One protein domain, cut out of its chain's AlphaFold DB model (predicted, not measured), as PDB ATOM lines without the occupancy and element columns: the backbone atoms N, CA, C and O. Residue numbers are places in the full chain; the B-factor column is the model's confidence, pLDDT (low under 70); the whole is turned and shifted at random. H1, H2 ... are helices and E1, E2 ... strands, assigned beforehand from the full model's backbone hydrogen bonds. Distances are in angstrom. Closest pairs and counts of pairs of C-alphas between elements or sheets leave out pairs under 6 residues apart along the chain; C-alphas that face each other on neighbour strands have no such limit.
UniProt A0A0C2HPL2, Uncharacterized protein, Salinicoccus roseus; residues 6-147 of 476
ATOM      1  N   LEU A   6     192.290 182.678 273.595       95.00
ATOM      2  CA  LEU A   6     193.419 183.416 273.044       95.00
ATOM      3  C   LEU A   6     193.649 182.979 271.597       95.00
ATOM      4  O   LEU A   6     193.842 181.798 271.347       95.00
ATOM      5  N   ILE A   7     193.689 183.910 270.652       96.31
ATOM      6  CA  ILE A   7     194.202 183.669 269.300       96.31
ATOM      7  C   ILE A   7     195.598 184.277 269.231       96.31
ATOM      8  O   ILE A   7     195.749 185.480 269.443       96.31
ATOM      9  N   SER A   8     196.622 183.471 268.965       95.31
ATOM     10  CA  SER A   8     198.014 183.934 268.884       95.31
ATOM     11  C   SER A   8     198.885 182.981 268.068       95.31
ATOM     12  O   SER A   8     198.491 181.846 267.792       95.31
ATOM     13  N   LYS A   9     200.091 183.439 267.705       93.81
ATOM     14  CA  LYS A   9     201.102 182.595 267.046       93.81
ATOM     15  C   LYS A   9     201.745 181.577 267.985       93.81
ATOM     16  O   LYS A   9     202.049 180.453 267.605       93.81
ATOM     17  N   GLU A  10     201.944 181.978 269.236       89.50
ATOM     18  CA  GLU A  10     202.560 181.146 270.267       89.50
ATOM     19  C   GLU A  10     201.545 180.795 271.351       89.50
ATOM     20  O   GLU A  10     200.742 181.636 271.763       89.50
ATOM     21  N   SER A  11     201.609 179.556 271.839       83.06
ATOM     22  CA  SER A  11     200.816 179.117 272.987       83.06
ATOM     23  C   SER A  11     201.258 179.840 274.259       83.06
ATOM     24  O   SER A  11     202.452 180.019 274.510       83.06
ATOM     25  N   ARG A  12     200.293 180.212 275.104       84.12
ATOM     26  CA  ARG A  12     200.543 180.733 276.454       84.12
ATOM     27  C   ARG A  12     200.087 179.726 277.504       84.12
ATOM     28  O   ARG A  12     199.153 178.957 277.293       84.12
ATOM     29  N   LYS A  13     200.750 179.739 278.665       81.75
ATOM     30  CA  LYS A  13     200.369 178.897 279.809       81.75
ATOM     31  C   LYS A  13     198.933 179.210 280.240       81.75
ATOM     32  O   LYS A  13     198.569 180.377 280.328       81.75
ATOM     33  N   GLY A  14     198.171 178.172 280.580       84.88
ATOM     34  CA  GLY A  14     196.808 178.309 281.108       84.88
ATOM     35  C   GLY A  14     195.687 178.049 280.101       84.88
ATOM     36  O   GLY A  14     194.539 178.335 280.431       84.88
ATOM     37  N   TYR A  15     196.015 177.515 278.921       89.44
ATOM     38  CA  TYR A  15     195.060 176.989 277.947       89.44
ATOM     39  C   TYR A  15     195.282 175.492 277.733       89.44
ATOM     40  O   TYR A  15     196.421 175.059 277.553       89.44
ATOM     41  N   GLU A  16     194.204 174.713 277.776       90.62
ATOM     42  CA  GLU A  16     194.263 173.244 277.698       90.62
ATOM     43  C   GLU A  16     194.024 172.701 276.286       90.62
ATOM     44  O   GLU A  16     194.481 171.606 275.960       90.62
ATOM     45  N   ASN A  17     193.337 173.467 275.439       94.31
ATOM     46  CA  ASN A  17     192.929 173.043 274.107       94.31
ATOM     47  C   ASN A  17     193.419 174.025 273.044       94.31
ATOM     48  O   ASN A  17     193.574 175.218 273.314       94.31
ATOM     49  N   THR A  18     193.613 173.512 271.828       95.94
ATOM     50  CA  THR A  18     194.121 174.275 270.684       95.94
ATOM     51  C   THR A  18     193.362 173.893 269.415       95.94
ATOM     52  O   THR A  18     193.154 172.708 269.157       95.94
ATOM     53  N   LEU A  19     192.996 174.884 268.607       96.38
ATOM     54  CA  LEU A  19     192.428 174.728 267.271       96.38
ATOM     55  C   LEU A  19     193.224 175.604 266.283       96.38
ATOM     56  O   LEU A  19     193.276 176.817 266.483       96.38
ATOM     57  N   PRO A  20     193.856 175.041 265.241       95.69
ATOM     58  CA  PRO A  20     194.492 175.838 264.191       95.69
ATOM     59  C   PRO A  20     193.472 176.742 263.482       95.69
ATOM     60  O   PRO A  20     192.374 176.283 263.176       95.69
ATOM     61  N   ILE A  21     193.829 178.005 263.232       95.38
ATOM     62  CA  ILE A  21     192.965 178.991 262.555       95.38
ATOM     63  C   ILE A  21     193.553 179.371 261.194       95.38
ATOM     64  O   ILE A  21     192.859 179.319 260.184       95.38
ATOM     65  N   THR A  22     194.839 179.713 261.161       93.38
ATOM     66  CA  THR A  22     195.625 179.906 259.932       93.38
ATOM     67  C   THR A  22     196.972 179.191 260.081       93.38
ATOM     68  O   THR A  22     197.217 178.557 261.109       93.38
ATOM     69  N   GLU A  23     197.864 179.276 259.086       92.44
ATOM     70  CA  GLU A  23     199.230 178.727 259.200       92.44
ATOM     71  C   GLU A  23     199.983 179.302 260.414       92.44
ATOM     72  O   GLU A  23     200.690 178.585 261.121       92.44
ATOM     73  N   ASP A  24     199.765 180.591 260.684       94.56
ATOM     74  CA  ASP A  24     200.482 181.358 261.700       94.56
ATOM     75  C   ASP A  24     199.732 181.482 263.030       94.56
ATOM     76  O   ASP A  24     200.347 181.858 264.026       94.56
ATOM     77  N   TYR A  25     198.418 181.240 263.067       96.19
ATOM     78  CA  TYR A  25     197.582 181.515 264.239       96.19
ATOM     79  C   TYR A  25     196.792 180.289 264.682       96.19
ATOM     80  O   TYR A  25     196.178 179.587 263.878       96.19
ATOM     81  N   ALA A  26     196.724 180.093 265.997       96.75
ATOM     82  CA  ALA A  26     195.866 179.099 266.624       96.75
ATOM     83  C   ALA A  26     194.986 179.734 267.706       96.75
ATOM     84  O   ALA A  26     195.384 180.689 268.373       96.75
ATOM     85  N   LEU A  27     193.792 179.173 267.876       96.81
ATOM     86  CA  LEU A  27     192.867 179.453 268.960       96.81
ATOM     87  C   LEU A  27     193.167 178.519 270.134       96.81
ATOM     88  O   LEU A  27     193.036 177.303 270.021       96.81
ATOM     89  N   PHE A  28     193.513 179.094 271.273       95.25
ATOM     90  CA  PHE A  28     193.731 178.430 272.548       95.25
ATOM     91  C   PHE A  28     192.538 178.693 273.474       95.25
ATOM     92  O   PHE A  28     192.105 179.837 273.607       95.25
ATOM     93  N   TYR A  29     191.987 177.657 274.110       93.25
ATOM     94  CA  TYR A  29     190.761 177.769 274.915       93.25
ATOM     95  C   TYR A  29     190.699 176.729 276.046       93.25
ATOM     96  O   TYR A  29     191.385 175.705 276.022       93.25
ATOM     97  N   ASN A  30     189.881 177.009 277.066       88.00
ATOM     98  CA  ASN A  30     189.764 176.172 278.272       88.00
ATOM     99  C   ASN A  30     188.480 175.345 278.367       88.00
ATOM    100  O   ASN A  30     188.466 174.354 279.085       88.00
ATOM    101  N   SER A  31     187.423 175.739 277.662       87.19
ATOM    102  CA  SER A  31     186.096 175.127 277.766       87.19
ATOM    103  C   SER A  31     185.692 174.552 276.405       87.19
ATOM    104  O   SER A  31     185.205 175.291 275.552       87.19
ATOM    105  N   PRO A  32     185.941 173.256 276.144       88.62
ATOM    106  CA  PRO A  32     185.514 172.605 274.906       88.62
ATOM    107  C   PRO A  32     184.012 172.668 274.659       88.62
ATOM    108  O   PRO A  32     183.585 172.746 273.513       88.62
ATOM    109  N   GLU A  33     183.207 172.673 275.718       86.38
ATOM    110  CA  GLU A  33     181.750 172.755 275.649       86.38
ATOM    111  C   GLU A  33     181.227 174.113 275.161       86.38
ATOM    112  O   GLU A  33     180.089 174.196 274.705       86.38
ATOM    113  N   SER A  34     182.043 175.168 275.237       87.12
ATOM    114  CA  SER A  34     181.706 176.487 274.687       87.12
ATOM    115  C   SER A  34     182.206 176.685 273.256       87.12
ATOM    116  O   SER A  34     181.888 177.706 272.649       87.12
ATOM    117  N   LEU A  35     182.948 175.727 272.690       93.94
ATOM    118  CA  LEU A  35     183.468 175.824 271.332       93.94
ATOM    119  C   LEU A  35     182.630 175.003 270.347       93.94
ATOM    120  O   LEU A  35     182.530 173.780 270.432       93.94
ATOM    121  N   HIS A  36     182.096 175.677 269.335       95.81
ATOM    122  CA  HIS A  36     181.391 175.061 268.220       95.81
ATOM    123  C   HIS A  36     182.169 175.299 266.927       95.81
ATOM    124  O   HIS A  36     182.545 176.429 266.632       95.81
ATOM    125  N   HIS A  37     182.395 174.245 266.146       97.25
ATOM    126  CA  HIS A  37     183.136 174.309 264.887       97.25
ATOM    127  C   HIS A  37     182.374 173.571 263.785       97.25
ATOM    128  O   HIS A  37     181.911 172.443 263.993       97.25
ATOM    129  N   VAL A  38     182.241 174.220 262.629       98.06
ATOM    130  CA  VAL A  38     181.663 173.653 261.405       98.06
ATOM    131  C   VAL A  38     182.547 174.017 260.218       98.06
ATOM    132  O   VAL A  38     183.110 175.109 260.173       98.06
ATOM    133  N   GLU A  39     182.655 173.106 259.260       97.56
ATOM    134  CA  GLU A  39     183.497 173.253 258.076       97.56
ATOM    135  C   GLU A  39     182.717 172.779 256.850       97.56
ATOM    136  O   GLU A  39     181.984 171.789 256.904       97.56
ATOM    137  N   SER A  40     182.854 173.516 255.755       96.19
ATOM    138  CA  SER A  40     182.223 173.224 254.473       96.19
ATOM    139  C   SER A  40     183.111 172.317 253.629       96.19
ATOM    140  O   SER A  40     184.327 172.258 253.797       96.19
ATOM    141  N   GLU A  41     182.530 171.697 252.603       92.12
ATOM    142  CA  GLU A  41     183.295 170.913 251.623       92.12
ATOM    143  C   GLU A  41     184.346 171.739 250.855       92.12
ATOM    144  O   GLU A  41     185.251 171.176 250.242       92.12
ATOM    145  N   LYS A  42     184.235 173.075 250.871       91.44
ATOM    146  CA  LYS A  42     185.154 174.002 250.194       91.44
ATOM    147  C   LYS A  42     186.335 174.437 251.075       91.44
ATOM    148  O   LYS A  42     187.139 175.240 250.614       91.44
ATOM    149  N   GLY A  43     186.434 173.937 252.312       93.19
ATOM    150  CA  GLY A  43     187.474 174.331 253.272       93.19
ATOM    151  C   GLY A  43     187.230 175.687 253.946       93.19
ATOM    152  O   GLY A  43     188.124 176.231 254.583       93.19
ATOM    153  N   GLU A  44     186.031 176.255 253.796       96.88
ATOM    154  CA  GLU A  44     185.575 177.407 254.581       96.88
ATOM    155  C   GLU A  44     185.008 176.911 255.914       96.88
ATOM    156  O   GLU A  44     184.264 175.927 255.912       96.88
ATOM    157  N   ALA A  45     185.327 177.574 257.026       98.06
ATOM    158  CA  ALA A  45     184.919 177.142 258.363       98.06
ATOM    159  C   ALA A  45     184.398 178.292 259.236       98.06
ATOM    160  O   ALA A  45     184.824 179.442 259.112       98.06
ATOM    161  N   LEU A  46     183.496 177.962 260.161       98.25
ATOM    162  CA  LEU A  46     183.029 178.855 261.222       98.25
ATOM    163  C   LEU A  46     183.331 178.240 262.587       98.25
ATOM    164  O   LEU A  46     182.967 177.096 262.868       98.25
ATOM    165  N   VAL A  47     183.948 179.036 263.456       97.69
ATOM    166  CA  VAL A  47     184.206 178.700 264.857       97.69
ATOM    167  C   VAL A  47     183.473 179.702 265.741       97.69
ATOM    168  O   VAL A  47     183.699 180.902 265.636       97.69
ATOM    169  N   CYS A  48     182.610 179.229 266.632       96.31
ATOM    170  CA  CYS A  48     181.930 180.043 267.636       96.31
ATOM    171  C   CYS A  48     182.421 179.653 269.025       96.31
ATOM    172  O   CYS A  48     182.273 178.502 269.429       96.31
ATOM    173  N   HIS A  49     182.952 180.622 269.765       93.94
ATOM    174  CA  HIS A  49     183.231 180.498 271.192       93.94
ATOM    175  C   HIS A  49     182.127 181.195 271.992       93.94
ATOM    176  O   HIS A  49     181.982 182.415 271.902       93.94
ATOM    177  N   GLY A  50     181.333 180.433 272.740       92.38
ATOM    178  CA  GLY A  50     180.113 180.869 273.420       92.38
ATOM    179  C   GLY A  50     178.852 180.296 272.770       92.38
ATOM    180  O   GLY A  50     178.874 179.199 272.221       92.38
ATOM    181  N   TYR A  51     177.741 181.032 272.822       93.81
ATOM    182  CA  TYR A  51     176.478 180.598 272.213       93.81
ATOM    183  C   TYR A  51     175.910 181.656 271.274       93.81
ATOM    184  O   TYR A  51     176.024 182.857 271.529       93.81
ATOM    185  N   LEU A  52     175.226 181.199 270.228       96.12
ATOM    186  CA  LEU A  52     174.470 182.050 269.319       96.12
ATOM    187  C   LEU A  52     173.220 181.346 268.799       96.12
ATOM    188  O   LEU A  52     173.139 180.117 268.800       96.12
ATOM    189  N   PHE A  53     172.257 182.135 268.345       97.62
ATOM    190  CA  PHE A  53     171.082 181.670 267.620       97.62
ATOM    191  C   PHE A  53     170.591 182.760 266.662       97.62
ATOM    192  O   PHE A  53     170.790 183.953 266.895       97.62
ATOM    193  N   ASP A  54     169.933 182.354 265.579       97.94
ATOM    194  CA  ASP A  54     169.277 183.275 264.648       97.94
ATOM    195  C   ASP A  54     167.902 183.662 265.202       97.94
ATOM    196  O   ASP A  54     167.054 182.800 265.430       97.94
ATOM    197  N   VAL A  55     167.633 184.954 265.404       97.94
ATOM    198  CA  VAL A  55     166.343 185.390 265.970       97.94
ATOM    199  C   VAL A  55     165.154 185.165 265.038       97.94
ATOM    200  O   VAL A  55     164.014 185.157 265.498       97.94
ATOM    201  N   ARG A  56     165.395 184.945 263.741       97.06
ATOM    202  CA  ARG A  56     164.371 184.535 262.767       97.06
ATOM    203  C   ARG A  56     164.007 183.058 262.932       97.06
ATOM    204  O   ARG A  56     162.949 182.627 262.475       97.06
ATOM    205  N   ASN A  57     164.896 182.276 263.548       96.62
ATOM    206  CA  ASN A  57     164.741 180.847 263.776       96.62
ATOM    207  C   ASN A  57     165.414 180.400 265.103       96.62
ATOM    208  O   ASN A  57     166.417 179.682 265.093       96.62
ATOM    209  N   PRO A  58     164.864 180.820 266.258       95.56
ATOM    210  CA  PRO A  58     165.515 180.668 267.561       95.56
ATOM    211  C   PRO A  58     165.506 179.238 268.121       95.56
ATOM    212  O   PRO A  58     166.128 178.988 269.148       95.56
ATOM    213  N   TYR A  59     164.804 178.293 267.483       93.94
ATOM    214  CA  TYR A  59     164.751 176.898 267.935       93.94
ATOM    215  C   TYR A  59     165.960 176.066 267.484       93.94
ATOM    216  O   TYR A  59     166.136 174.941 267.951       93.94
ATOM    217  N   LYS A  60     166.770 176.569 266.542       94.38
ATOM    218  CA  LYS A  60     167.955 175.857 266.055       94.38
ATOM    219  C   LYS A  60     169.048 175.822 267.119       94.38
ATOM    220  O   LYS A  60     169.313 176.808 267.801       94.38
ATOM    221  N   GLU A  61     169.735 174.688 267.201       93.50
ATOM    222  CA  GLU A  61     170.960 174.574 267.989       93.50
ATOM    223  C   GLU A  61     172.088 175.419 267.379       93.50
ATOM    224  O   GLU A  61     172.063 175.761 266.190       93.50
ATOM    225  N   VAL A  62     173.111 175.729 268.185       94.50
ATOM    226  CA  VAL A  62     174.251 176.563 267.765       94.50
ATOM    227  C   VAL A  62     174.911 175.991 266.511       94.50
ATOM    228  O   VAL A  62     175.073 176.698 265.520       94.50
ATOM    229  N   LYS A  63     175.212 174.686 266.510       96.44
ATOM    230  CA  LYS A  63     175.863 174.015 265.377       96.44
ATOM    231  C   LYS A  63     175.036 174.112 264.092       96.44
ATOM    232  O   LYS A  63     175.569 174.510 263.064       96.44
ATOM    233  N   SER A  64     173.733 173.843 264.159       97.06
ATOM    234  CA  SER A  64     172.840 173.954 262.995       97.06
ATOM    235  C   SER A  64     172.642 175.395 262.520       97.06
ATOM    236  O   SER A  64     172.337 175.624 261.352       97.06
ATOM    237  N   THR A  65     172.793 176.375 263.413       97.62
ATOM    238  CA  THR A  65     172.810 177.794 263.038       97.62
ATOM    239  C   THR A  65     174.087 178.128 262.271       97.62
ATOM    240  O   THR A  65     174.005 178.754 261.222       97.62
ATOM    241  N   LEU A  66     175.246 177.649 262.734       98.12
ATOM    242  CA  LEU A  66     176.522 177.822 262.033       98.12
ATOM    243  C   LEU A  66     176.542 177.129 260.666       98.12
ATOM    244  O   LEU A  66     176.982 177.736 259.698       98.12
ATOM    245  N   GLU A  67     176.037 175.897 260.566       97.88
ATOM    246  CA  GLU A  67     175.899 175.182 259.286       97.88
ATOM    247  C   GLU A  67     175.042 175.993 258.304       97.88
ATOM    248  O   GLU A  67     175.453 176.242 257.177       97.88
ATOM    249  N   ALA A  68     173.893 176.506 258.760       97.00
ATOM    250  CA  ALA A  68     173.019 177.327 257.924       97.00
ATOM    251  C   ALA A  68     173.659 178.659 257.490       97.00
ATOM    252  O   ALA A  68     173.360 179.134 256.397       97.00
ATOM    253  N   LEU A  69     174.507 179.264 258.329       97.06
ATOM    254  CA  LEU A  69     175.266 180.467 257.974       97.06
ATOM    255  C   LEU A  69     176.325 180.158 256.919       97.06
ATOM    256  O   LEU A  69     176.442 180.894 255.945       97.06
ATOM    257  N   LEU A  70     177.070 179.067 257.106       96.88
ATOM    258  CA  LEU A  70     178.136 178.647 256.203       96.88
ATOM    259  C   LEU A  70     177.609 178.283 254.807       96.88
ATOM    260  O   LEU A  70     178.269 178.557 253.808       96.88
ATOM    261  N   ASP A  71     176.399 177.725 254.745       96.12
ATOM    262  CA  ASP A  71     175.702 177.386 253.500       96.12
ATOM    263  C   ASP A  71     174.991 178.588 252.841       96.12
ATOM    264  O   ASP A  71     174.425 178.446 251.753       96.12
ATOM    265  N   SER A  72     174.975 179.763 253.480       95.88
ATOM    266  CA  SER A  72     174.247 180.935 252.984       95.88
ATOM    267  C   SER A  72     174.996 181.674 251.873       95.88
ATOM    268  O   SER A  72     176.159 182.050 252.017       95.88
ATOM    269  N   ASP A  73     174.279 182.006 250.795       94.88
ATOM    270  CA  ASP A  73     174.771 182.892 249.730       94.88
ATOM    271  C   ASP A  73     174.965 184.348 250.206       94.88
ATOM    272  O   ASP A  73     175.603 185.147 249.516       94.88
ATOM    273  N   ASN A  74     174.403 184.718 251.363       93.75
ATOM    274  CA  ASN A  74     174.459 186.071 251.917       93.75
ATOM    275  C   ASN A  74     174.751 186.054 253.425       93.75
ATOM    276  O   ASN A  74     174.037 186.646 254.237       93.75
ATOM    277  N   MET A  75     175.828 185.357 253.784       93.75
ATOM    278  CA  MET A  75     176.292 185.185 255.162       93.75
ATOM    279  C   MET A  75     176.413 186.518 255.930       93.75
ATOM    280  O   MET A  75     176.010 186.603 257.087       93.75
ATOM    281  N   GLU A  76     176.897 187.577 255.272       91.19
ATOM    282  CA  GLU A  76     177.050 188.913 255.869       91.19
ATOM    283  C   GLU A  76     175.716 189.533 256.309       91.19
ATOM    284  O   GLU A  76     175.617 190.106 257.395       91.19
ATOM    285  N   GLU A  77     174.659 189.391 255.503       92.12
ATOM    286  CA  GLU A  77     173.323 189.820 255.918       92.12
ATOM    287  C   GLU A  77     172.788 188.937 257.051       92.12
ATOM    288  O   GLU A  77     172.195 189.448 258.002       92.12
ATOM    289  N   ASP A  78     173.022 187.626 256.997       95.19
ATOM    290  CA  ASP A  78     172.529 186.697 258.015       95.19
ATOM    291  C   ASP A  78     173.162 186.924 259.396       95.19
ATOM    292  O   ASP A  78     172.467 186.798 260.411       95.19
ATOM    293  N   PHE A  79     174.419 187.376 259.461       94.44
ATOM    294  CA  PHE A  79     175.046 187.805 260.716       94.44
ATOM    295  C   PHE A  79     174.285 188.929 261.418       94.44
ATOM    296  O   PHE A  79     174.258 188.985 262.650       94.44
ATOM    297  N   SER A  80     173.575 189.772 260.662       94.12
ATOM    298  CA  SER A  80     172.786 190.868 261.230       94.12
ATOM    299  C   SER A  80     171.602 190.392 262.081       94.12
ATOM    300  O   SER A  80     171.011 191.200 262.802       94.12
ATOM    301  N   TYR A  81     171.251 189.105 262.020       96.38
ATOM    302  CA  TYR A  81     170.130 188.504 262.749       96.38
ATOM    303  C   TYR A  81     170.560 187.574 263.889       96.38
ATOM    304  O   TYR A  81     169.706 186.971 264.542       96.38
ATOM    305  N   LEU A  82     171.858 187.468 264.168       97.12
ATOM    306  CA  LEU A  82     172.335 186.660 265.283       97.12
ATOM    307  C   LEU A  82     172.147 187.381 266.616       97.12
ATOM    308  O   LEU A  82     172.455 188.565 266.750       97.12
ATOM    309  N   ASN A  83     171.672 186.630 267.608       97.00
ATOM    310  CA  ASN A  83     171.756 186.977 269.020       97.00
ATOM    311  C   ASN A  83     172.634 185.947 269.731       97.00
ATOM    312  O   ASN A  83     172.740 184.798 269.306       97.00
ATOM    313  N   GLY A  84     173.223 186.340 270.849       95.00
ATOM    314  CA  GLY A  84     173.881 185.428 271.761       95.00
ATOM    315  C   GLY A  84     174.932 186.125 272.596       95.00
ATOM    316  O   GLY A  84     174.873 187.328 272.840       95.00
ATOM    317  N   HIS A  85     175.903 185.340 273.032       92.81
ATOM    318  CA  HIS A  85     177.087 185.790 273.742       92.81
ATOM    319  C   HIS A  85     178.242 184.979 273.184       92.81
ATOM    320  O   HIS A  85     178.486 183.851 273.619       92.81
ATOM    321  N   PHE A  86     178.869 185.524 272.147       93.56
ATOM    322  CA  PHE A  86     179.777 184.761 271.309       93.56
ATOM    323  C   PHE A  86     180.919 185.598 270.754       93.56
ATOM    324  O   PHE A  86     180.853 186.825 270.640       93.56
ATOM    325  N   ILE A  87     181.946 184.867 270.343       94.44
ATOM    326  CA  ILE A  87     183.018 185.323 269.474       94.44
ATOM    327  C   ILE A  87     183.020 184.383 268.283       94.44
ATOM    328  O   ILE A  87     183.129 183.167 268.451       94.44
ATOM    329  N   LEU A  88     182.844 184.944 267.094       96.56
ATOM    330  CA  LEU A  88     182.733 184.192 265.857       96.56
ATOM    331  C   LEU A  88     183.997 184.401 265.028       96.56
ATOM    332  O   LEU A  88     184.401 185.535 264.785       96.56
ATOM    333  N   ILE A  89     184.612 183.308 264.597       97.62
ATOM    334  CA  ILE A  89     185.786 183.296 263.733       97.62
ATOM    335  C   ILE A  89     185.373 182.642 262.422       97.62
ATOM    336  O   ILE A  89     184.941 181.490 262.403       97.62
ATOM    337  N   HIS A  90     185.507 183.383 261.333       97.75
ATOM    338  CA  HIS A  90     185.239 182.910 259.984       97.75
ATOM    339  C   HIS A  90     186.552 182.697 259.249       97.75
ATOM    340  O   HIS A  90     187.320 183.641 259.109       97.75
ATOM    341  N   ILE A  91     186.821 181.463 258.830       97.75
ATOM    342  CA  ILE A  91     188.075 181.055 258.194       97.75
ATOM    343  C   ILE A  91     187.806 180.782 256.718       97.75
ATOM    344  O   ILE A  91     186.977 179.933 256.382       97.75
ATOM    345  N   LYS A  92     188.519 181.492 255.843       96.44
ATOM    346  CA  LYS A  92     188.386 181.380 254.390       96.44
ATOM    347  C   LYS A  92     189.690 181.766 253.702       96.44
ATOM    348  O   LYS A  92     190.238 182.827 253.986       96.44
ATOM    349  N   ASP A  93     190.161 180.928 252.779       94.62
ATOM    350  CA  ASP A  93     191.350 181.193 251.955       94.62
ATOM    351  C   ASP A  93     192.587 181.612 252.787       94.62
ATOM    352  O   ASP A  93     193.222 182.627 252.504       94.62
ATOM    353  N   GLU A  94     192.888 180.859 253.856       90.88
ATOM    354  CA  GLU A  94     193.982 181.118 254.824       90.88
ATOM    355  C   GLU A  94     193.880 182.446 255.601       90.88
ATOM    356  O   GLU A  94     194.776 182.794 256.374       90.88
ATOM    357  N   LYS A  95     192.770 183.171 255.456       96.06
ATOM    358  CA  LYS A  95     192.432 184.353 256.248       96.06
ATOM    359  C   LYS A  95     191.390 184.003 257.292       96.06
ATOM    360  O   LYS A  95     190.595 183.078 257.114       96.06
ATOM    361  N   ALA A  96     191.381 184.768 258.377       97.12
ATOM    362  CA  ALA A  96     190.356 184.637 259.396       97.12
ATOM    363  C   ALA A  96     189.798 185.997 259.805       97.12
ATOM    364  O   ALA A  96     190.554 186.936 260.040       97.12
ATOM    365  N   THR A  97     188.481 186.091 259.929       96.88
ATOM    366  CA  THR A  97     187.787 187.282 260.417       96.88
ATOM    367  C   THR A  97     187.194 186.990 261.784       96.88
ATOM    368  O   THR A  97     186.438 186.035 261.942       96.88
ATOM    369  N   VAL A  98     187.534 187.806 262.781       96.56
ATOM    370  CA  VAL A  98     187.057 187.676 264.162       96.56
ATOM    371  C   VAL A  98     186.003 188.740 264.443       96.56
ATOM    372  O   VAL A  98     186.253 189.936 264.277       96.56
ATOM    373  N   ARG A  99     184.826 188.298 264.889       94.88
ATOM    374  CA  ARG A  99     183.647 189.120 265.185       94.88
ATOM    375  C   ARG A  99     183.170 188.881 266.609       94.88
ATOM    376  O   ARG A  99     183.274 187.770 267.128       94.88
ATOM    377  N   THR A 100     182.612 189.913 267.234       93.00
ATOM    378  CA  THR A 100     181.906 189.786 268.516       93.00
ATOM    379  C   THR A 100     180.407 189.915 268.309       93.00
ATOM    380  O   THR A 100     179.952 190.393 267.274       93.00
ATOM    381  N   ASP A 101     179.631 189.567 269.328       92.81
ATOM    382  CA  ASP A 101     178.216 189.916 269.376       92.81
ATOM    383  C   ASP A 101     177.963 191.444 269.278       92.81
ATOM    384  O   ASP A 101     178.864 192.268 269.476       92.81
ATOM    385  N   ALA A 102     176.718 191.832 268.975       90.75
ATOM    386  CA  ALA A 102     176.333 193.185 268.549       90.75
ATOM    387  C   ALA A 102     176.545 194.300 269.585       90.75
ATOM    388  O   ALA A 102     176.494 195.481 269.233       90.75
ATOM    389  N   VAL A 103     176.723 193.959 270.861       87.56
ATOM    390  CA  VAL A 103     177.013 194.911 271.944       87.56
ATOM    391  C   VAL A 103     178.321 194.587 272.667       87.56
ATOM    392  O   VAL A 103     178.612 195.222 273.686       87.56
ATOM    393  N   SER A 104     179.094 193.630 272.141       87.44
ATOM    394  CA  SER A 104     180.321 193.084 272.726       87.44
ATOM    395  C   SER A 104     180.123 192.748 274.209       87.44
ATOM    396  O   SER A 104     180.768 193.331 275.088       87.44
ATOM    397  N   LEU A 105     179.175 191.845 274.503       85.19
ATOM    398  CA  LEU A 105     178.853 191.405 275.866       85.19
ATOM    399  C   LEU A 105     180.105 190.964 276.625       85.19
ATOM    400  O   LEU A 105     180.252 191.320 277.796       85.19
ATOM    401  N   THR A 106     181.008 190.255 275.945       83.38
ATOM    402  CA  THR A 106     182.379 190.029 276.402       83.38
ATOM    403  C   THR A 106     183.331 190.986 275.689       83.38
ATOM    404  O   THR A 106     183.397 190.966 274.460       83.38
ATOM    405  N   PRO A 107     184.099 191.800 276.436       86.25
ATOM    406  CA  PRO A 107     185.197 192.563 275.863       86.25
ATOM    407  C   PRO A 107     186.205 191.633 275.187       86.25
ATOM    408  O   PRO A 107     186.622 190.633 275.773       86.25
ATOM    409  N   VAL A 108     186.594 191.978 273.962       90.94
ATOM    410  CA  VAL A 108     187.670 191.302 273.239       90.94
ATOM    411  C   VAL A 108     188.783 192.304 273.011       90.94
ATOM    412  O   VAL A 108     188.577 193.356 272.413       90.94
ATOM    413  N   TYR A 109     189.954 191.972 273.523       92.94
ATOM    414  CA  TYR A 109     191.168 192.757 273.455       92.94
ATOM    415  C   TYR A 109     192.048 192.218 272.332       92.94
ATOM    416  O   TYR A 109     192.073 191.010 272.086       92.94
ATOM    417  N   TYR A 110     192.790 193.093 271.666       94.94
ATOM    418  CA  TYR A 110     193.771 192.697 270.664       94.94
ATOM    419  C   TYR A 110     195.015 193.585 270.726       94.94
ATOM    420  O   TYR A 110     194.961 194.738 271.164       94.94
ATOM    421  N   SER A 111     196.146 193.045 270.278       93.69
ATOM    422  CA  SER A 111     197.397 193.790 270.123       93.69
ATOM    423  C   SER A 111     198.033 193.468 268.782       93.69
ATOM    424  O   SER A 111     198.473 192.342 268.547       93.69
ATOM    425  N   GLU A 112     198.125 194.481 267.922       91.25
ATOM    426  CA  GLU A 112     198.812 194.396 266.629       91.25
ATOM    427  C   GLU A 112     200.301 194.082 266.832       91.25
ATOM    428  O   GLU A 112     200.829 193.125 266.266       91.25
ATOM    429  N   SER A 113     200.970 194.817 267.733       90.69
ATOM    430  CA  SER A 113     202.409 194.667 267.993       90.69
ATOM    431  C   SER A 113     202.792 193.301 268.552       90.69
ATOM    432  O   SER A 113     203.901 192.826 268.323       90.69
ATOM    433  N   SER A 114     201.891 192.690 269.321       88.50
ATOM    434  CA  SER A 114     202.133 191.408 269.982       88.50
ATOM    435  C   SER A 114     201.378 190.248 269.329       88.50
ATOM    436  O   SER A 114     201.480 189.123 269.815       88.50
ATOM    437  N   CYS A 115     200.653 190.509 268.236       91.06
ATOM    438  CA  CYS A 115     199.960 189.523 267.409       91.06
ATOM    439  C   CYS A 115     199.045 188.572 268.204       91.06
ATOM    440  O   CYS A 115     199.144 187.351 268.059       91.06
ATOM    441  N   TRP A 116     198.158 189.111 269.047       93.50
ATOM    442  CA  TRP A 116     197.191 188.296 269.792       93.50
ATOM    443  C   TRP A 116     195.804 188.944 269.914       93.50
ATOM    444  O   TRP A 116     195.675 190.165 269.820       93.50
ATOM    445  N   ILE A 117     194.787 188.107 270.158       95.06
ATOM    446  CA  ILE A 117     193.382 188.466 270.430       95.06
ATOM    447  C   ILE A 117     192.895 187.640 271.631       95.06
ATOM    448  O   ILE A 117     193.140 186.440 271.661       95.06
ATOM    449  N   SER A 118     192.239 188.233 272.629       93.62
ATOM    450  CA  SER A 118     191.859 187.552 273.882       93.62
ATOM    451  C   SER A 118     190.651 188.216 274.547       93.62
ATOM    452  O   SER A 118     190.470 189.420 274.414       93.62
ATOM    453  N   ASN A 119     189.838 187.477 275.309       89.19
ATOM    454  CA  ASN A 119     188.858 188.067 276.244       89.19
ATOM    455  C   ASN A 119     189.399 188.235 277.674       89.19
ATOM    456  O   ASN A 119     188.664 188.634 278.578       89.19
ATOM    457  N   ASP A 120     190.667 187.900 277.882       87.81
ATOM    458  CA  ASP A 120     191.387 188.072 279.135       87.81
ATOM    459  C   ASP A 120     192.406 189.206 278.996       87.81
ATOM    460  O   ASP A 120     193.410 189.053 278.295       87.81
ATOM    461  N   GLU A 121     192.134 190.327 279.665       84.25
ATOM    462  CA  GLU A 121     193.020 191.493 279.734       84.25
ATOM    463  C   GLU A 121     194.307 191.186 280.521       84.25
ATOM    464  O   GLU A 121     195.384 191.664 280.168       84.25
ATOM    465  N   GLU A 122     194.240 190.339 281.557       81.50
ATOM    466  CA  GLU A 122     195.363 190.073 282.471       81.50
ATOM    467  C   GLU A 122     196.448 189.202 281.833       81.50
ATOM    468  O   GLU A 122     197.625 189.311 282.180       81.50
ATOM    469  N   ILE A 123     196.081 188.360 280.863       73.19
ATOM    470  CA  ILE A 123     197.037 187.519 280.124       73.19
ATOM    471  C   ILE A 123     197.927 188.365 279.195       73.19
ATOM    472  O   ILE A 123     198.866 187.843 278.586       73.19
ATOM    473  N   THR A 124     197.665 189.668 279.070       67.69
ATOM    474  CA  THR A 124     198.164 190.471 277.963       67.69
ATOM    475  C   THR A 124     199.147 191.555 278.402       67.69
ATOM    476  O   THR A 124     198.787 192.633 278.861       67.69
ATOM    477  N   GLU A 125     200.442 191.265 278.259       73.62
ATOM    478  CA  GLU A 125     201.490 192.269 278.440       73.62
ATOM    479  C   GLU A 125     201.510 193.240 277.247       73.62
ATOM    480  O   GLU A 125     201.578 192.813 276.091       73.62
ATOM    481  N   GLY A 126     201.499 194.546 277.529       81.88
ATOM    482  CA  GLY A 126     201.716 195.599 276.533       81.88
ATOM    483  C   GLY A 126     200.463 196.382 276.110       81.88
ATOM    484  O   GLY A 126     199.372 196.167 276.642       81.88
ATOM    485  N   PRO A 127     200.627 197.348 275.183       89.12
ATOM    486  CA  PRO A 127     199.523 198.146 274.668       89.12
ATOM    487  C   PRO A 127     198.551 197.268 273.877       89.12
ATOM    488  O   PRO A 127     198.952 196.454 273.038       89.12
ATOM    489  N   HIS A 128     197.267 197.466 274.143       92.50
ATOM    490  CA  HIS A 128     196.182 196.740 273.507       92.50
ATOM    491  C   HIS A 128     194.983 197.659 273.271       92.50
ATOM    492  O   HIS A 128     194.835 198.708 273.904       92.50
ATOM    493  N   SER A 129     194.128 197.230 272.354       92.19
ATOM    494  CA  SER A 129     192.877 197.881 271.978       92.19
ATOM    495  C   SER A 129     191.715 196.921 272.218       92.19
ATOM    496  O   SER A 129     191.916 195.716 272.357       92.19
ATOM    497  N   VAL A 130     190.490 197.442 272.265       90.25
ATOM    498  CA  VAL A 130     189.268 196.638 272.419       90.25
ATOM    499  C   VAL A 130     188.514 196.632 271.094       90.25
ATOM    500  O   VAL A 130     188.283 197.701 270.528       90.25
ATOM    501  N   ILE A 131     188.098 195.455 270.621       89.62
ATOM    502  CA  ILE A 131     187.195 195.328 269.473       89.62
ATOM    503  C   ILE A 131     185.868 195.989 269.843       89.62
ATOM    504  O   ILE A 131     185.246 195.668 270.859       89.62
ATOM    505  N   THR A 132     185.456 196.967 269.043       87.00
ATOM    506  CA  THR A 132     184.224 197.714 269.290       87.00
ATOM    507  C   THR A 132     183.018 197.050 268.627       87.00
ATOM    508  O   THR A 132     183.172 196.443 267.569       87.00
ATOM    509  N   PRO A 133     181.801 197.207 269.179       85.31
ATOM    510  CA  PRO A 133     180.597 196.719 268.516       85.31
ATOM    511  C   PRO A 133     180.460 197.277 267.092       85.31
ATOM    512  O   PRO A 133     180.625 198.484 266.898       85.31
ATOM    513  N   GLY A 134     180.125 196.418 266.124       84.31
ATOM    514  CA  GLY A 134     180.028 196.787 264.705       84.31
ATOM    515  C   GLY A 134     181.374 196.860 263.977       84.31
ATOM    516  O   GLY A 134     181.480 197.550 262.965       84.31
ATOM    517  N   THR A 135     182.409 196.202 264.503       90.81
ATOM    518  CA  THR A 135     183.709 196.052 263.836       90.81
ATOM    519  C   THR A 135     184.145 194.595 263.850       90.81
ATOM    520  O   THR A 135     183.784 193.845 264.760       90.81
ATOM    521  N   HIS A 136     184.952 194.207 262.867       93.94
ATOM    522  CA  HIS A 136     185.595 192.901 262.806       93.94
ATOM    523  C   HIS A 136     187.092 193.044 262.566       93.94
ATOM    524  O   HIS A 136     187.551 194.034 262.002       93.94
ATOM    525  N   LEU A 137     187.853 192.059 263.032       95.94
ATOM    526  CA  LEU A 137     189.307 192.038 262.925       95.94
ATOM    527  C   LEU A 137     189.740 190.986 261.902       95.94
ATOM    528  O   LEU A 137     189.316 189.834 261.992       95.94
ATOM    529  N   CYS A 138     190.596 191.364 260.960       96.00
ATOM    530  CA  CYS A 138     191.089 190.495 259.895       96.00
ATOM    531  C   CYS A 138     192.504 189.985 260.204       96.00
ATOM    532  O   CYS A 138     193.426 190.766 260.416       96.00
ATOM    533  N   LEU A 139     192.695 188.667 260.195       94.81
ATOM    534  CA  LEU A 139     193.989 187.988 260.277       94.81
ATOM    535  C   LEU A 139     194.505 187.637 258.870       94.81
ATOM    536  O   LEU A 139     193.698 187.280 258.004       94.81
ATOM    537  N   PRO A 140     195.833 187.674 258.642       92.88
ATOM    538  CA  PRO A 140     196.900 187.861 259.639       92.88
ATOM    539  C   PRO A 140     197.233 189.325 259.976       92.88
ATOM    540  O   PRO A 140     197.960 189.566 260.936       92.88
ATOM    541  N   ASP A 141     196.709 190.289 259.217       92.31
ATOM    542  CA  ASP A 141     197.170 191.686 259.245       92.31
ATOM    543  C   ASP A 141     196.716 192.489 260.483       92.31
ATOM    544  O   ASP A 141     197.230 193.575 260.736       92.31
ATOM    545  N   MET A 142     195.793 191.945 261.284       93.00
ATOM    546  CA  MET A 142     195.166 192.602 262.440       93.00
ATOM    547  C   MET A 142     194.458 193.918 262.069       93.00
ATOM    548  O   MET A 142     194.357 194.831 262.888       93.00
ATOM    549  N   GLU A 143     193.945 194.014 260.841       94.19
ATOM    550  CA  GLU A 143     193.194 195.182 260.382       94.19
ATOM    551  C   GLU A 143     191.782 195.180 260.974       94.19
ATOM    552  O   GLU A 143     191.077 194.170 260.928       94.19
ATOM    553  N   VAL A 144     191.367 196.317 261.537       94.31
ATOM    554  CA  VAL A 144     189.996 196.524 262.017       94.31
ATOM    555  C   VAL A 144     189.166 197.143 260.903       94.31
ATOM    556  O   VAL A 144     189.441 198.255 260.449       94.31
ATOM    557  N   GLU A 145     188.101 196.456 260.520       94.75
ATOM    558  CA  GLU A 145     187.129 196.927 259.546       94.75
ATOM    559  C   GLU A 145     185.782 197.194 260.224       94.75
ATOM    560  O   GLU A 145     185.417 196.558 261.215       94.75
ATOM    561  N   ASN A 146     185.027 198.158 259.693       90.88
ATOM    562  CA  ASN A 146     183.655 198.383 260.137       90.88
ATOM    563  C   ASN A 146     182.730 197.391 259.437       90.88
ATOM    564  O   ASN A 146     182.838 197.196 258.224       90.88
ATOM    565  N   GLU A 147     181.776 196.838 260.181       86.00
ATOM    566  CA  GLU A 147     180.702 196.064 259.576       86.00
ATOM    567  C   GLU A 147     179.898 196.964 258.626       86.00
ATOM    568  O   GLU A 147     179.614 198.127 258.954       86.00
TER     569      GLU A 147
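Overview. This is residues 6 to 147 of the 476 residues of an uncharacterized protein of Salinicoccus roseus (UniProt A0A0C2HPL2). Picture a loose sandwich: a large, twisted sheet of E4, E5, E6, E7, E10 and E11 stands partly face to face with a smaller sheet of E2, E3, E1, E9 and E8. At the end away from the smaller sheet, the long strands E5 and E6 bend sharply and the large sheet curls round H1, with the short H2 nearby. You have 142 printed residues with two named helices and eleven named strands, which follow along the chain as E1 to E5, H1, H2, then E6 to E11; the class is mostly strand. The large sheet runs E4, E5, E6, E7, E10, E11 and the smaller E2, E3, E1, E9, E8, both antiparallel. The whole is compact, with a radius of gyration of the C-alphas of 14.4 A and spans of 41 by 29 by 27 A.

Arrangement. Start with the large sheet: E4, residues 35 to 39; E5, 45 to 54; E6, 82 to 92; E7, 95 to 100; E10, 135 to 139; and E11, 143 to 146. In the hairpin E4 and E5, find N 36 and O 48 at 2.8 A; between E5 and E6, N 47 and O 89 at 2.8 A. In the hairpin E6 and E7, N 97 and O 90 are at 2.8 A; between E7 and E10, N 98 and O 137 are at 2.8 A; in the hairpin E10 and E11, N 138 and O 143 are at 2.8 A. E5 bends by 113 degrees at residue 50 and E6 by 117 degrees at residue 85. H1, residues 62 to 70, is on this sheet; its closest C-alphas to E5 are Leu 52 and Val 62, 5.7 A apart. H2, residues 75 to 79, only just is not on it, with 4 pairs of C-alphas within 10 A; it and H1 touch only at the corner, and only just, with 3 pairs within 8 A, the closest being Leu 69 and Met 75 at 5.6 A. In both helices every O i to N i+4 pair is within hydrogen-bond range. Now find the smaller sheet: E2, residues 17 to 20; E3, 26 to 29; E1, 6 to 8; E9, 116 to 118; and E8, 109 to 111. Look for N 19 and O 27 at 2.8 A in the hairpin E2 and E3, N 28 and O 6 at 2.7 A between E3 and E1, N 7 and O 117 at 2.8 A between E1 and E9, and N 109 and O 118 at 2.8 A in the hairpin E8 and E9.

Along the chain. Find C-alpha 6 at (193.419, 183.416, 273.044), where E1 begins. E6, the longest strand, runs 20.1 A from C-alpha 82 at (172.335, 186.660, 265.283); E5 spans 17.9 A, E7 17.1 A and H1 12.4 A. E11 ends at C-alpha 146, (183.655, 198.383, 260.137).

Size, cuts and confidence. The C-alphas of Tyr 59 and Gly 126, the two farthest apart, are 42.3 A apart. The printed part has no cut. The link E9 to E10, residues 119 to 134, is long; within it, residues 129 to 130 pair antiparallel with residues 109 to 110 of E8. Residue 124 is under 70 in pLDDT; the mean of the printed part is 92.6.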